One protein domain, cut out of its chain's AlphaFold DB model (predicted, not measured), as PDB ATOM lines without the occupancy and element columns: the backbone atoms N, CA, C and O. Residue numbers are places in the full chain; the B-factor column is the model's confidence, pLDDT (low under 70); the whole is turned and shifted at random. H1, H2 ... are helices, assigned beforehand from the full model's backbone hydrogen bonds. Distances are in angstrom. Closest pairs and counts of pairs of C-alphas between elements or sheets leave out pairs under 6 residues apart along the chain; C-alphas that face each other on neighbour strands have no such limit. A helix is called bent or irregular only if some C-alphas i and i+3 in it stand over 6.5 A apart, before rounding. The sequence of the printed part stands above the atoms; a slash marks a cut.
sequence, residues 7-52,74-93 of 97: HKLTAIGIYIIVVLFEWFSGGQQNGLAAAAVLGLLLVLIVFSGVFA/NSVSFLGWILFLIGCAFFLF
ATOM      1  N   HIS A   7     161.230 108.069 157.933       64.38
ATOM      2  CA  HIS A   7     160.418 106.909 157.567       64.38
ATOM      3  C   HIS A   7     159.004 107.246 157.072       64.38
ATOM      4  O   HIS A   7     158.554 106.661 156.090       64.38
ATOM      5  N   LYS A   8     158.311 108.205 157.699       66.69
ATOM      6  CA  LYS A   8     156.968 108.631 157.275       66.69
ATOM      7  C   LYS A   8     157.026 109.365 155.937       66.69
ATOM      8  O   LYS A   8     156.191 109.128 155.072       66.69
ATOM      9  N   LEU A   9     158.055 110.194 155.743       71.38
ATOM     10  CA  LEU A   9     158.284 110.899 154.482       71.38
ATOM     11  C   LEU A   9     158.591 109.917 153.339       71.38
ATOM     12  O   LEU A   9     158.059 110.063 152.241       71.38
ATOM     13  N   THR A  10     159.395 108.882 153.608       73.81
ATOM     14  CA  THR A  10     159.686 107.823 152.632       73.81
ATOM     15  C   THR A  10     158.434 107.022 152.270       73.81
ATOM     16  O   THR A  10     158.198 106.791 151.088       73.81
ATOM     17  N   ALA A  11     157.601 106.649 153.246       70.81
ATOM     18  CA  ALA A  11     156.360 105.912 152.990       70.81
ATOM     19  C   ALA A  11     155.370 106.723 152.135       70.81
ATOM     20  O   ALA A  11     154.807 106.194 151.178       70.81
ATOM     21  N   ILE A  12     155.220 108.022 152.422       77.06
ATOM     22  CA  ILE A  12     154.401 108.939 151.612       77.06
ATOM     23  C   ILE A  12     154.947 109.029 150.181       77.06
ATOM     24  O   ILE A  12     154.177 108.977 149.225       77.06
ATOM     25  N   GLY A  13     156.270 109.126 150.020       78.38
ATOM     26  CA  GLY A  13     156.907 109.157 148.704       78.38
ATOM     27  C   GLY A  13     156.631 107.894 147.885       78.38
ATOM     28  O   GLY A  13     156.211 107.993 146.734       78.38
ATOM     29  N   ILE A  14     156.801 106.712 148.487       80.50
ATOM     30  CA  ILE A  14     156.518 105.426 147.829       80.50
ATOM     31  C   ILE A  14     155.033 105.330 147.455       80.50
ATOM     32  O   ILE A  14     154.720 104.955 146.330       80.50
ATOM     33  N   TYR A  15     154.130 105.727 148.356       81.62
ATOM     34  CA  TYR A  15     152.689 105.755 148.091       81.62
ATOM     35  C   TYR A  15     152.351 106.589 146.851       81.62
ATOM     36  O   TYR A  15     151.679 106.099 145.945       81.62
ATOM     37  N   ILE A  16     152.856 107.824 146.775       81.69
ATOM     38  CA  ILE A  16     152.588 108.722 145.643       81.69
ATOM     39  C   ILE A  16     153.119 108.124 144.336       81.69
ATOM     40  O   ILE A  16     152.425 108.170 143.324       81.69
ATOM     41  N   ILE A  17     154.324 107.545 144.355       84.75
ATOM     42  CA  ILE A  17     154.941 106.948 143.165       84.75
ATOM     43  C   ILE A  17     154.115 105.763 142.658       84.75
ATOM     44  O   ILE A  17     153.835 105.699 141.465       84.75
ATOM     45  N   VAL A  18     153.694 104.855 143.542       80.88
ATOM     46  CA  VAL A  18     152.922 103.665 143.150       80.88
ATOM     47  C   VAL A  18     151.528 104.051 142.655       80.88
ATOM     48  O   VAL A  18     151.097 103.557 141.619       80.88
ATOM     49  N   VAL A  19     150.846 104.986 143.323       80.69
ATOM     50  CA  VAL A  19     149.526 105.467 142.880       80.69
ATOM     51  C   VAL A  19     149.609 106.162 141.524       80.69
ATOM     52  O   VAL A  19     148.768 105.914 140.664       80.69
ATOM     53  N   LEU A  20     150.616 107.014 141.308       81.88
ATOM     54  CA  LEU A  20     150.823 107.649 140.005       81.88
ATOM     55  C   LEU A  20     151.146 106.611 138.931       81.88
ATOM     56  O   LEU A  20     150.588 106.689 137.841       81.88
ATOM     57  N   PHE A  21     152.004 105.637 139.232       81.56
ATOM     58  CA  PHE A  21     152.345 104.567 138.299       81.56
ATOM     59  C   PHE A  21     151.107 103.763 137.881       81.56
ATOM     60  O   PHE A  21     150.863 103.605 136.688       81.56
ATOM     61  N   GLU A  22     150.277 103.345 138.839       77.31
ATOM     62  CA  GLU A  22     149.012 102.647 138.577       77.31
ATOM     63  C   GLU A  22     148.024 103.501 137.784       77.31
ATOM     64  O   GLU A  22     147.361 103.014 136.870       77.31
ATOM     65  N   TRP A  23     147.954 104.801 138.073       77.62
ATOM     66  CA  TRP A  23     147.104 105.722 137.324       77.62
ATOM     67  C   TRP A  23     147.553 105.852 135.862       77.62
ATOM     68  O   TRP A  23     146.714 105.872 134.960       77.62
ATOM     69  N   PHE A  24     148.864 105.925 135.613       80.00
ATOM     70  CA  PHE A  24     149.421 105.998 134.259       80.00
ATOM     71  C   PHE A  24     149.351 104.663 133.509       80.00
ATOM     72  O   PHE A  24     149.158 104.672 132.296       80.00
ATOM     73  N   SER A  25     149.503 103.531 134.201       77.88
ATOM     74  CA  SER A  25     149.568 102.205 133.579       77.88
ATOM     75  C   SER A  25     148.194 101.549 133.408       77.88
ATOM     76  O   SER A  25     147.918 100.987 132.351       77.88
ATOM     77  N   GLY A  26     147.323 101.641 134.417       69.12
ATOM     78  CA  GLY A  26     146.006 100.996 134.456       69.12
ATOM     79  C   GLY A  26     144.818 101.950 134.296       69.12
ATOM     80  O   GLY A  26     143.668 101.517 134.331       69.12
ATOM     81  N   GLY A  27     145.070 103.251 134.133       77.56
ATOM     82  CA  GLY A  27     144.032 104.272 134.029       77.56
ATOM     83  C   GLY A  27     143.407 104.658 135.375       77.56
ATOM     84  O   GLY A  27     143.801 104.212 136.453       77.56
ATOM     85  N   GLN A  28     142.398 105.529 135.311       76.44
ATOM     86  CA  GLN A  28     141.856 106.207 136.492       76.44
ATOM     87  C   GLN A  28     141.192 105.256 137.504       76.44
ATOM     88  O   GLN A  28     141.242 105.516 138.704       76.44
ATOM     89  N   GLN A  29     140.592 104.152 137.044       74.81
ATOM     90  CA  GLN A  29     139.954 103.165 137.925       74.81
ATOM     91  C   GLN A  29     140.978 102.391 138.765       74.81
ATOM     92  O   GLN A  29     140.795 102.275 139.977       74.81
ATOM     93  N   ASN A  30     142.077 101.934 138.157       71.56
ATOM     94  CA  ASN A  30     143.122 101.197 138.873       71.56
ATOM     95  C   ASN A  30     143.923 102.123 139.797       71.56
ATOM     96  O   ASN A  30     144.181 101.768 140.945       71.56
ATOM     97  N   GLY A  31     144.197 103.362 139.362       73.19
ATOM     98  CA  GLY A  31     144.820 104.381 140.212       73.19
ATOM     99  C   GLY A  31     143.995 104.722 141.461       73.19
ATOM    100  O   GLY A  31     144.554 104.863 142.547       73.19
ATOM    101  N   LEU A  32     142.662 104.802 141.344       76.81
ATOM    102  CA  LEU A  32     141.760 105.019 142.487       76.81
ATOM    103  C   LEU A  32     141.725 103.824 143.446       76.81
ATOM    104  O   LEU A  32     141.738 104.023 144.661       76.81
ATOM    105  N   ALA A  33     141.707 102.597 142.919       75.25
ATOM    106  CA  ALA A  33     141.764 101.387 143.736       75.25
ATOM    107  C   ALA A  33     143.093 101.294 144.508       75.25
ATOM    108  O   ALA A  33     143.089 101.067 145.721       75.25
ATOM    109  N   ALA A  34     144.215 101.564 143.836       74.44
ATOM    110  CA  ALA A  34     145.535 101.632 144.454       74.44
ATOM    111  C   ALA A  34     145.605 102.731 145.521       74.44
ATOM    112  O   ALA A  34     146.064 102.479 146.634       74.44
ATOM    113  N   ALA A  35     145.082 103.927 145.230       77.94
ATOM    114  CA  ALA A  35     145.035 105.036 146.181       77.94
ATOM    115  C   ALA A  35     144.211 104.703 147.433       77.94
ATOM    116  O   ALA A  35     144.636 105.009 148.544       77.94
ATOM    117  N   ALA A  36     143.059 104.046 147.281       76.44
ATOM    118  CA  ALA A  36     142.216 103.669 148.409       76.44
ATOM    119  C   ALA A  36     142.892 102.620 149.309       76.44
ATOM    120  O   ALA A  36     142.944 102.790 150.527       76.44
ATOM    121  N   VAL A  37     143.454 101.559 148.719       76.06
ATOM    122  CA  VAL A  37     144.075 100.455 149.472       76.06
ATOM    123  C   VAL A  37     145.405 100.882 150.090       76.06
ATOM    124  O   VAL A  37     145.610 100.727 151.297       76.06
ATOM    125  N   LEU A  38     146.304 101.467 149.292       75.62
ATOM    126  CA  LEU A  38     147.602 101.934 149.779       75.62
ATOM    127  C   LEU A  38     147.449 103.140 150.708       75.62
ATOM    128  O   LEU A  38     148.245 103.290 151.628       75.62
ATOM    129  N   GLY A  39     146.422 103.972 150.515       77.12
ATOM    130  CA  GLY A  39     146.113 105.100 151.391       77.12
ATOM    131  C   GLY A  39     145.656 104.634 152.768       77.12
ATOM    132  O   GLY A  39     146.123 105.154 153.778       77.12
ATOM    133  N   LEU A  40     144.817 103.594 152.825       73.69
ATOM    134  CA  LEU A  40     144.402 102.975 154.083       73.69
ATOM    135  C   LEU A  40     145.602 102.354 154.816       73.69
ATOM    136  O   LEU A  40     145.769 102.591 156.010       73.69
ATOM    137  N   LEU A  41     146.487 101.652 154.098       70.19
ATOM    138  CA  LEU A  41     147.751 101.120 154.631       70.19
ATOM    139  C   LEU A  41     148.721 102.221 155.098       70.19
ATOM    140  O   LEU A  41     149.366 102.083 156.135       70.19
ATOM    141  N   LEU A  42     148.816 103.330 154.364       69.31
ATOM    142  CA  LEU A  42     149.656 104.470 154.724       69.31
ATOM    143  C   LEU A  42     149.166 105.123 156.019       69.31
ATOM    144  O   LEU A  42     149.973 105.405 156.902       69.31
ATOM    145  N   VAL A  43     147.853 105.328 156.166       68.00
ATOM    146  CA  VAL A  43     147.246 105.821 157.414       68.00
ATOM    147  C   VAL A  43     147.585 104.878 158.567       68.00
ATOM    148  O   VAL A  43     148.017 105.330 159.623       68.00
ATOM    149  N   LEU A  44     147.494 103.572 158.334       64.62
ATOM    150  CA  LEU A  44     147.878 102.511 159.264       64.62
ATOM    151  C   LEU A  44     149.331 102.649 159.767       64.62
ATOM    152  O   LEU A  44     149.586 102.550 160.967       64.62
ATOM    153  N   ILE A  45     150.279 102.943 158.871       64.69
ATOM    154  CA  ILE A  45     151.702 103.146 159.200       64.69
ATOM    155  C   ILE A  45     151.945 104.486 159.902       64.69
ATOM    156  O   ILE A  45     152.687 104.563 160.882       64.69
ATOM    157  N   VAL A  46     151.342 105.563 159.398       64.00
ATOM    158  CA  VAL A  46     151.525 106.918 159.940       64.00
ATOM    159  C   VAL A  46     150.960 107.014 161.361       64.00
ATOM    160  O   VAL A  46     151.560 107.687 162.210       64.00
ATOM    161  N   PHE A  47     149.866 106.289 161.614       64.19
ATOM    162  CA  PHE A  47     149.194 106.122 162.899       64.19
ATOM    163  C   PHE A  47     149.507 104.769 163.558       64.19
ATOM    164  O   PHE A  47     148.646 104.201 164.225       64.19
ATOM    165  N   SER A  48     150.737 104.255 163.451       56.22
ATOM    166  CA  SER A  48     151.158 103.007 164.120       56.22
ATOM    167  C   SER A  48     150.854 102.962 165.633       56.22
ATOM    168  O   SER A  48     150.655 101.886 166.197       56.22
ATOM    169  N   GLY A  49     150.707 104.121 166.289       52.53
ATOM    170  CA  GLY A  49     150.214 104.229 167.669       52.53
ATOM    171  C   GLY A  49     148.759 103.775 167.883       52.53
ATOM    172  O   GLY A  49     148.427 103.311 168.967       52.53
ATOM    173  N   VAL A  50     147.894 103.838 166.865       52.38
ATOM    174  CA  VAL A  50     146.481 103.417 166.936       52.38
ATOM    175  C   VAL A  50     146.350 101.891 166.918       52.38
ATOM    176  O   VAL A  50     145.464 101.356 167.573       52.38
ATOM    177  N   PHE A  51     147.264 101.169 166.262       52.44
ATOM    178  CA  PHE A  51     147.299  99.699 166.308       52.44
ATOM    179  C   PHE A  51     147.913  99.157 167.595       52.44
ATOM    180  O   PHE A  51     147.432  98.150 168.100       52.44
ATOM    181  N   ALA A  52     148.895  99.847 168.184       52.31
ATOM    182  CA  ALA A  52     149.299  99.562 169.562       52.31
ATOM    183  C   ALA A  52     148.116  99.751 170.536       52.31
ATOM    184  O   ALA A  52     147.932  98.959 171.458       52.31
ATOM    185  N   ASN A  74     159.931  99.544 167.137       53.00
ATOM    186  CA  ASN A  74     160.458  98.980 165.897       53.00
ATOM    187  C   ASN A  74     159.718  97.750 165.351       53.00
ATOM    188  O   ASN A  74     159.511  97.701 164.145       53.00
ATOM    189  N   SER A  75     159.327  96.760 166.160       54.81
ATOM    190  CA  SER A  75     158.783  95.489 165.643       54.81
ATOM    191  C   SER A  75     157.421  95.673 164.970       54.81
ATOM    192  O   SER A  75     157.174  95.136 163.890       54.81
ATOM    193  N   VAL A  76     156.556  96.501 165.564       59.09
ATOM    194  CA  VAL A  76     155.237  96.841 165.002       59.09
ATOM    195  C   VAL A  76     155.390  97.729 163.758       59.09
ATOM    196  O   VAL A  76     154.729  97.489 162.748       59.09
ATOM    197  N   SER A  77     156.318  98.695 163.778       61.44
ATOM    198  CA  SER A  77     156.663  99.497 162.591       61.44
ATOM    199  C   SER A  77     157.230  98.653 161.446       61.44
ATOM    200  O   SER A  77     156.930  98.923 160.284       61.44
ATOM    201  N   PHE A  78     158.025  97.624 161.750       62.00
ATOM    202  CA  PHE A  78     158.631  96.741 160.755       62.00
ATOM    203  C   PHE A  78     157.587  95.854 160.066       62.00
ATOM    204  O   PHE A  78     157.572  95.763 158.840       62.00
ATOM    205  N   LEU A  79     156.655  95.276 160.833       64.19
ATOM    206  CA  LEU A  79     155.521  94.521 160.286       64.19
ATOM    207  C   LEU A  79     154.618  95.390 159.397       64.19
ATOM    208  O   LEU A  79     154.230  94.954 158.313       64.19
ATOM    209  N   GLY A  80     154.337  96.631 159.809       67.25
ATOM    210  CA  GLY A  80     153.587  97.589 158.990       67.25
ATOM    211  C   GLY A  80     154.290  97.925 157.668       67.25
ATOM    212  O   GLY A  80     153.647  97.980 156.621       67.25
ATOM    213  N   TRP A  81     155.617  98.075 157.695       66.06
ATOM    214  CA  TRP A  81     156.431  98.281 156.493       66.06
ATOM    215  C   TRP A  81     156.408  97.081 155.545       66.06
ATOM    216  O   TRP A  81     156.275  97.271 154.337       66.06
ATOM    217  N   ILE A  82     156.503  95.857 156.072       68.38
ATOM    218  CA  ILE A  82     156.419  94.634 155.262       68.38
ATOM    219  C   ILE A  82     155.063  94.558 154.554       68.38
ATOM    220  O   ILE A  82     155.024  94.368 153.343       68.38
ATOM    221  N   LEU A  83     153.961  94.763 155.281       67.88
ATOM    222  CA  LEU A  83     152.612  94.749 154.704       67.88
ATOM    223  C   LEU A  83     152.434  95.813 153.616       67.88
ATOM    224  O   LEU A  83     151.848  95.535 152.571       67.88
ATOM    225  N   PHE A  84     152.976  97.010 153.828       70.50
ATOM    226  CA  PHE A  84     152.928  98.081 152.838       70.50
ATOM    227  C   PHE A  84     153.740  97.768 151.586       70.50
ATOM    228  O   PHE A  84     153.249  97.968 150.481       70.50
ATOM    229  N   LEU A  85     154.950  97.225 151.735       73.62
ATOM    230  CA  LEU A  85     155.763  96.802 150.596       73.62
ATOM    231  C   LEU A  85     155.109  95.653 149.820       73.62
ATOM    232  O   LEU A  85     155.152  95.671 148.595       73.62
ATOM    233  N   ILE A  86     154.461  94.701 150.504       74.75
ATOM    234  CA  ILE A  86     153.673  93.640 149.859       74.75
ATOM    235  C   ILE A  86     152.500  94.245 149.079       74.75
ATOM    236  O   ILE A  86     152.284  93.870 147.931       74.75
ATOM    237  N   GLY A  87     151.782  95.212 149.660       71.12
ATOM    238  CA  GLY A  87     150.707  95.933 148.974       71.12
ATOM    239  C   GLY A  87     151.203  96.670 147.728       71.12
ATOM    240  O   GLY A  87     150.635  96.513 146.651       71.12
ATOM    241  N   CYS A  88     152.307  97.413 147.842       73.88
ATOM    242  CA  CYS A  88     152.944  98.084 146.707       73.88
ATOM    243  C   CYS A  88     153.386  97.092 145.626       73.88
ATOM    244  O   CYS A  88     153.177  97.352 144.445       73.88
ATOM    245  N   ALA A  89     153.977  95.959 146.015       74.44
ATOM    246  CA  ALA A  89     154.385  94.913 145.087       74.44
ATOM    247  C   ALA A  89     153.178  94.277 144.386       74.44
ATOM    248  O   ALA A  89     153.244  94.033 143.190       74.44
ATOM    249  N   PHE A  90     152.065  94.056 145.088       74.75
ATOM    250  CA  PHE A  90     150.850  93.494 144.497       74.75
ATOM    251  C   PHE A  90     150.282  94.373 143.374       74.75
ATOM    252  O   PHE A  90     149.908  93.850 142.327       74.75
ATOM    253  N   PHE A  91     150.268  95.698 143.570       70.88
ATOM    254  CA  PHE A  91     149.874  96.646 142.524       70.88
ATOM    255  C   PHE A  91     150.917  96.713 141.403       70.88
ATOM    256  O   PHE A  91     150.580  96.443 140.259       70.88
ATOM    257  N   LEU A  92     152.200  96.926 141.727       70.38
ATOM    258  CA  LEU A  92     153.269  97.023 140.721       70.38
ATOM    259  C   LEU A  92     153.409  95.781 139.834       70.38
ATOM    260  O   LEU A  92     153.710  95.907 138.649       70.38
ATOM    261  N   PHE A  93     153.239  94.587 140.400       71.50
ATOM    262  CA  PHE A  93     153.304  93.339 139.645       71.50
ATOM    263  C   PHE A  93     151.980  92.957 138.996       71.50
ATOM    264  O   PHE A  93     151.953  91.910 138.355       71.50
TER     265      PHE A  93
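AT A GLANCE: This is residues 7 to 52 and 74 to 93 of the 97 residues of an uncharacterized protein of Cocleimonas flava (UniProt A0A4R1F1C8). Three long helical rods stand side by side in a small elongated bundle: the helix H1 folds back on itself at Gly 26 and Gly 27 into two arms, H1a and H1b, and H3 packs along H1b, with the centres of the three rods in a triangle. H1a meets H3 only near the end of the bundle where H1 folds back, and the short helix H2 sits at the other end, following H1b. The printed part has 66 residues with three named helices, in the order H1, H2, H3, and no named strand; its class is all helix. It is compact, with a radius of gyration of the C-alphas of 11.8 A, and its C-alphas span 36 by 18 by 17 A.

IN THESE COORDINATES: Begin with the longest helix, H1, residues 7 to 46. By its hydrogen bonds it was assigned as one helix, but it is bent: C-alphas 25 and 28 are 9.2 A apart, against about 5 A in a regular helix. Find C-alpha 7 at (160.418, 106.909, 157.567); from there the arm H1a, residues 7 to 25, runs 26.7 A to C-alpha 25 at (149.568, 102.205, 133.579). The arm H1b, residues 28 to 46, covers 25.4 A and has a kink of 25 degrees near residue 40. H2 is residues 48 to 52. H3, residues 74 to 92, runs 26.3 A and ends with C-alpha 92 at (153.269, 97.023, 140.721).

HOW THE PARTS SIT: Look first at the two arms: H1a and H1b touch, opposite ways at a shallow tilt of 10 degrees, and their closest C-alphas, those of Trp 23 and Gly 31, are 3.9 A apart. H1b also touches H3, opposite ways at a shallow tilt of 6 degrees; the closest C-alphas are those of Ile 45 and Gly 80, at 5.9 A. H1a touches H3 with residues 15 to 22 alone, meeting residues 88 to 92 of H3; the closest C-alphas, of Val 18 and Cys 88, are 6.6 A apart. These two run the same way at a shallow tilt of 12 degrees. H2 touches H3, with the closest C-alphas, of Ser 48 and Ser 77, at 6.7 A. H2 and H1b are close but not clearly touching, the C-alphas of Leu 44 and Phe 51 being closest at 7.6 A, while H1a and H2 are apart. In H1a, H1b, H2 and H3 every O i to N i+4 pair is within hydrogen-bond range.

THE WHOLE: The two C-alphas farthest apart, those of Gly 27 and Asn 74, are 36.2 A apart. Residues 53 to 73 are not printed, and C-alphas 52 and 74 are 11.8 A apart across this cut. The link from H1 to H2 is tight, and that from H2 to H3 is the link across the cut. In this predicted model the mean pLDDT of the printed part is 70.8; look for values under 70 at residues 7 to 8, 26, 42 to 52 and 74 to 83.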